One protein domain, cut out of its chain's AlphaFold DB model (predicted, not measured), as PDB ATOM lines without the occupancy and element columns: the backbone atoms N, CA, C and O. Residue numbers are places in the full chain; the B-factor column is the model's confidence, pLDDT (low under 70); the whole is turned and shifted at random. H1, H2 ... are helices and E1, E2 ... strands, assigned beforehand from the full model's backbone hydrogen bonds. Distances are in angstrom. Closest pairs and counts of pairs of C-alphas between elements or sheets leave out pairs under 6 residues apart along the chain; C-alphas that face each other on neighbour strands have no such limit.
ATOM      1  N   TRP A  10      16.309 -28.648  17.557       94.50
ATOM      2  CA  TRP A  10      17.249 -28.014  18.469       94.50
ATOM      3  C   TRP A  10      18.657 -28.034  17.868       94.50
ATOM      4  O   TRP A  10      19.173 -29.082  17.461       94.50
ATOM      5  N   THR A  11      19.273 -26.859  17.813       95.31
ATOM      6  CA  THR A  11      20.623 -26.641  17.295       95.31
ATOM      7  C   THR A  11      21.422 -25.765  18.250       95.31
ATOM      8  O   THR A  11      20.868 -25.076  19.106       95.31
ATOM      9  N   VAL A  12      22.747 -25.812  18.134       96.25
ATOM     10  CA  VAL A  12      23.619 -24.893  18.870       96.25
ATOM     11  C   VAL A  12      23.429 -23.485  18.304       96.25
ATOM     12  O   VAL A  12      23.519 -23.280  17.095       96.25
ATOM     13  N   GLY A  13      23.170 -22.521  19.183       94.50
ATOM     14  CA  GLY A  13      23.006 -21.120  18.818       94.50
ATOM     15  C   GLY A  13      24.297 -20.502  18.281       94.50
ATOM     16  O   GLY A  13      25.404 -20.977  18.538       94.50
ATOM     17  N   LYS A  14      24.157 -19.381  17.572       92.81
ATOM     18  CA  LYS A  14      25.224 -18.671  16.847       92.81
ATOM     19  C   LYS A  14      26.482 -18.396  17.675       92.81
ATOM     20  O   LYS A  14      27.585 -18.408  17.139       92.81
ATOM     21  N   THR A  15      26.325 -18.122  18.968       86.69
ATOM     22  CA  THR A  15      27.425 -17.776  19.882       86.69
ATOM     23  C   THR A  15      28.044 -18.989  20.585       86.69
ATOM     24  O   THR A  15      29.000 -18.828  21.339       86.69
ATOM     25  N   GLY A  16      27.518 -20.200  20.369       88.25
ATOM     26  CA  GLY A  16      28.011 -21.452  20.959       88.25
ATOM     27  C   GLY A  16      27.587 -21.712  22.411       88.25
ATOM     28  O   GLY A  16      27.616 -22.859  22.846       88.25
ATOM     29  N   GLY A  17      27.152 -20.682  23.145       94.06
ATOM     30  CA  GLY A  17      26.686 -20.772  24.539       94.06
ATOM     31  C   GLY A  17      25.166 -20.893  24.699       94.06
ATOM     32  O   GLY A  17      24.635 -20.598  25.772       94.06
ATOM     33  N   ALA A  18      24.460 -21.268  23.632       95.50
ATOM     34  CA  ALA A  18      23.005 -21.357  23.593       95.50
ATOM     35  C   ALA A  18      22.533 -22.570  22.782       95.50
ATOM     36  O   ALA A  18      23.260 -23.083  21.929       95.50
ATOM     37  N   VAL A  19      21.295 -22.990  23.024       95.81
ATOM     38  CA  VAL A  19      20.532 -23.914  22.179       95.81
ATOM     39  C   VAL A  19      19.296 -23.183  21.687       95.81
ATOM     40  O   VAL A  19      18.620 -22.504  22.462       95.81
ATOM     41  N   VAL A  20      19.020 -23.312  20.395       94.44
ATOM     42  CA  VAL A  20      17.939 -22.611  19.702       94.44
ATOM     43  C   VAL A  20      17.102 -23.572  18.863       94.44
ATOM     44  O   VAL A  20      17.538 -24.678  18.554       94.44
ATOM     45  N   SER A  21      15.912 -23.127  18.476       92.69
ATOM     46  CA  SER A  21      15.031 -23.768  17.494       92.69
ATOM     47  C   SER A  21      14.713 -22.771  16.378       92.69
ATOM     48  O   SER A  21      14.639 -21.568  16.639       92.69
ATOM     49  N   ASP A  22      14.487 -23.232  15.147       89.94
ATOM     50  CA  ASP A  22      13.922 -22.363  14.101       89.94
ATOM     51  C   ASP A  22      12.397 -22.210  14.216       89.94
ATOM     52  O   ASP A  22      11.802 -21.346  13.571       89.94
ATOM     53  N   GLN A  23      11.767 -23.011  15.079       86.56
ATOM     54  CA  GLN A  23      10.328 -22.996  15.279       86.56
ATOM     55  C   GLN A  23       9.952 -22.066  16.435       86.56
ATOM     56  O   GLN A  23      10.338 -22.335  17.580       86.56
ATOM     57  N   PRO A  24       9.168 -21.001  16.186       81.38
ATOM     58  CA  PRO A  24       8.611 -20.203  17.265       81.38
ATOM     59  C   PRO A  24       7.609 -21.033  18.071       81.38
ATOM     60  O   PRO A  24       6.877 -21.860  17.525       81.38
ATOM     61  N   LEU A  25       7.513 -20.749  19.369       80.31
ATOM     62  CA  LEU A  25       6.413 -21.223  20.203       80.31
ATOM     63  C   LEU A  25       5.307 -20.157  20.231       80.31
ATOM     64  O   LEU A  25       5.412 -19.191  20.993       80.31
ATOM     65  N   PRO A  26       4.245 -20.285  19.410       73.06
ATOM     66  CA  PRO A  26       3.186 -19.288  19.382       73.06
ATOM     67  C   PRO A  26       2.505 -19.202  20.749       73.06
ATOM     68  O   PRO A  26       2.170 -20.219  21.358       73.06
ATOM     69  N   ASN A  27       2.258 -17.975  21.206       72.56
ATOM     70  CA  ASN A  27       1.589 -17.669  22.474       72.56
ATOM     71  C   ASN A  27       2.350 -18.113  23.739       72.56
ATOM     72  O   ASN A  27       1.748 -18.205  24.809       72.56
ATOM     73  N   TYR A  28       3.656 -18.374  23.645       72.44
ATOM     74  CA  TYR A  28       4.482 -18.655  24.815       72.44
ATOM     75  C   TYR A  28       5.120 -17.365  25.338       72.44
ATOM     76  O   TYR A  28       6.066 -16.850  24.758       72.44
ATOM     77  N   SER A  29       4.579 -16.818  26.428       68.94
ATOM     78  CA  SER A  29       5.036 -15.550  27.025       68.94
ATOM     79  C   SER A  29       5.745 -15.725  28.372       68.94
ATOM     80  O   SER A  29       5.982 -14.748  29.082       68.94
ATOM     81  N   ILE A  30       6.014 -16.968  28.776       70.12
ATOM     82  CA  ILE A  30       6.675 -17.286  30.042       70.12
ATOM     83  C   ILE A  30       8.184 -17.291  29.785       70.12
ATOM     84  O   ILE A  30       8.647 -18.052  28.946       70.12
ATOM     85  N   ASN A  31       8.933 -16.475  30.530       69.38
ATOM     86  CA  ASN A  31      10.370 -16.209  30.350       69.38
ATOM     87  C   ASN A  31      10.694 -15.449  29.039       69.38
ATOM     88  O   ASN A  31      10.386 -15.894  27.935       69.38
ATOM     89  N   GLY A  32      11.301 -14.263  29.164       74.62
ATOM     90  CA  GLY A  32      11.722 -13.433  28.021       74.62
ATOM     91  C   GLY A  32      13.015 -13.930  27.362       74.62
ATOM     92  O   GLY A  32      13.596 -14.912  27.811       74.62
ATOM     93  N   GLY A  33      13.475 -13.256  26.303       75.88
ATOM     94  CA  GLY A  33      14.764 -13.550  25.656       75.88
ATOM     95  C   GLY A  33      14.678 -14.431  24.403       75.88
ATOM     96  O   GLY A  33      15.603 -14.444  23.592       75.88
ATOM     97  N   HIS A  34      13.559 -15.131  24.201       79.69
ATOM     98  CA  HIS A  34      13.323 -16.035  23.067       79.69
ATOM     99  C   HIS A  34      13.047 -15.321  21.730       79.69
ATOM    100  O   HIS A  34      13.030 -15.957  20.673       79.69
ATOM    101  N   ASP A  35      12.833 -14.009  21.776       79.38
ATOM    102  CA  ASP A  35      12.564 -13.101  20.661       79.38
ATOM    103  C   ASP A  35      13.828 -12.431  20.096       79.38
ATOM    104  O   ASP A  35      13.791 -11.863  19.004       79.38
ATOM    105  N   HIS A  36      14.981 -12.573  20.760       85.62
ATOM    106  CA  HIS A  36      16.284 -12.101  20.271       85.62
ATOM    107  C   HIS A  36      16.888 -13.042  19.206       85.62
ATOM    108  O   HIS A  36      18.049 -13.455  19.292       85.62
ATOM    109  N   VAL A  37      16.094 -13.379  18.184       90.19
ATOM    110  CA  VAL A  37      16.421 -14.377  17.151       90.19
ATOM    111  C   VAL A  37      17.719 -14.040  16.415       90.19
ATOM    112  O   VAL A  37      18.558 -14.918  16.241       90.19
ATOM    113  N   ASP A  38      17.948 -12.774  16.057       90.94
ATOM    114  CA  ASP A  38      19.160 -12.347  15.337       90.94
ATOM    115  C   ASP A  38      20.446 -12.506  16.163       90.94
ATOM    116  O   ASP A  38      21.530 -12.771  15.623       90.94
ATOM    117  N   TYR A  39      20.333 -12.343  17.485       91.31
ATOM    118  CA  TYR A  39      21.454 -12.484  18.411       91.31
ATOM    119  C   TYR A  39      21.825 -13.958  18.592       91.31
ATOM    120  O   TYR A  39      22.995 -14.323  18.450       91.31
ATOM    121  N   TYR A  40      20.830 -14.815  18.839       91.94
ATOM    122  CA  TYR A  40      21.042 -16.239  19.100       91.94
ATOM    123  C   TYR A  40      21.119 -17.109  17.837       91.94
ATOM    124  O   TYR A  40      21.625 -18.227  17.904       91.94
ATOM    125  N   GLY A  41      20.672 -16.609  16.684       93.19
ATOM    126  CA  GLY A  41      20.535 -17.382  15.445       93.19
ATOM    127  C   GLY A  41      19.316 -18.313  15.423       93.19
ATOM    128  O   GLY A  41      19.314 -19.271  14.659       93.19
ATOM    129  N   GLY A  42      18.315 -18.063  16.270       92.31
ATOM    130  CA  GLY A  42      17.098 -18.866  16.408       92.31
ATOM    131  C   GLY A  42      16.317 -18.504  17.675       92.31
ATOM    132  O   GLY A  42      16.764 -17.681  18.477       92.31
ATOM    133  N   HIS A  43      15.155 -19.122  17.869       91.81
ATOM    134  CA  HIS A  43      14.352 -18.979  19.082       91.81
ATOM    135  C   HIS A  43      15.025 -19.684  20.258       91.81
ATOM    136  O   HIS A  43      15.323 -20.876  20.182       91.81
ATOM    137  N   LEU A  44      15.270 -18.948  21.341       91.88
ATOM    138  CA  LEU A  44      16.046 -19.439  22.477       91.88
ATOM    139  C   LEU A  44      15.342 -20.586  23.216       91.88
ATOM    140  O   LEU A  44      14.200 -20.441  23.647       91.88
ATOM    141  N   ILE A  45      16.056 -21.698  23.407       92.25
ATOM    142  CA  ILE A  45      15.636 -22.837  24.240       92.25
ATOM    143  C   ILE A  45      16.401 -22.840  25.564       92.25
ATOM    144  O   ILE A  45      15.815 -23.038  26.626       92.25
ATOM    145  N   ALA A  46      17.713 -22.618  25.498       92.81
ATOM    146  CA  ALA A  46      18.594 -22.536  26.654       92.81
ATOM    147  C   ALA A  46      19.767 -21.598  26.353       92.81
ATOM    148  O   ALA A  46      20.246 -21.543  25.221       92.81
ATOM    149  N   GLU A  47      20.258 -20.893  27.366       93.81
ATOM    150  CA  GLU A  47      21.419 -20.004  27.271       93.81
ATOM    151  C   GLU A  47      22.355 -20.167  28.467       93.81
ATOM    152  O   GLU A  47      22.078 -20.941  29.384       93.81
ATOM    153  N   SER A  48      23.453 -19.405  28.469       94.44
ATOM    154  CA  SER A  48      24.484 -19.447  29.516       94.44
ATOM    155  C   SER A  48      25.122 -20.832  29.672       94.44
ATOM    156  O   SER A  48      25.543 -21.229  30.760       94.44
ATOM    157  N   ILE A  49      25.212 -21.574  28.568       96.81
ATOM    158  CA  ILE A  49      25.848 -22.887  28.532       96.81
ATOM    159  C   ILE A  49      27.361 -22.682  28.468       96.81
ATOM    160  O   ILE A  49      27.868 -22.013  27.570       96.81
ATOM    161  N   TRP A  50      28.084 -23.244  29.438       95.81
ATOM    162  CA  TRP A  50      29.515 -22.985  29.590       95.81
ATOM    163  C   TRP A  50      30.343 -23.613  28.462       95.81
ATOM    164  O   TRP A  50      31.150 -22.925  27.835       95.81
TER     165      TRP A  50
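Overview. This is residues 10 to 50 of the 108 residues of an uncharacterized protein of Achromobacter sp. MFA1 R4 (UniProt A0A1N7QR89). With little regular structure, this is a small two-stranded sheet, E1 beside E2, from which a long loop, residues 22 to 36, reaches out; residues 26 to 31 stick out. Of 41 printed residues, 11 are in named elements, E1, H1 and E2 in chain order, class mixed. The whole is compact, radius of gyration of the C-alphas 9.4 A, yet elongated, spanning 28 by 17 by 16 A.

Arrangement. Residues 11 to 12 pair antiparallel with residues 19 to 20 of E1, residues 19 to 21. E1 and E2, residues 43 to 46, are antiparallel neighbours at 146 degrees; N 21 and O 43, 2.9 A apart, are within hydrogen-bond range. H1, residues 37 to 40, is too short for an O i to N i+4 pair; its closest C-alpha pair with E2 is Val 37 and His 43, 5.4 A.

Along the chain. E1, 7.2 A long, begins at C-alpha 19 (20.532, -23.914, 22.179). H1 measures 5.3 A. E2, 9.4 A, ends at C-alpha 46 (18.594, -22.536, 26.654).

Size, cuts and confidence. The farthest C-alphas, Asn 27 and Trp 50, are 29.3 A apart. The printed part has no cut. E1 to H1 is a long link, H1 to E2 tight. Residues 29 and 31 have pLDDT under 70.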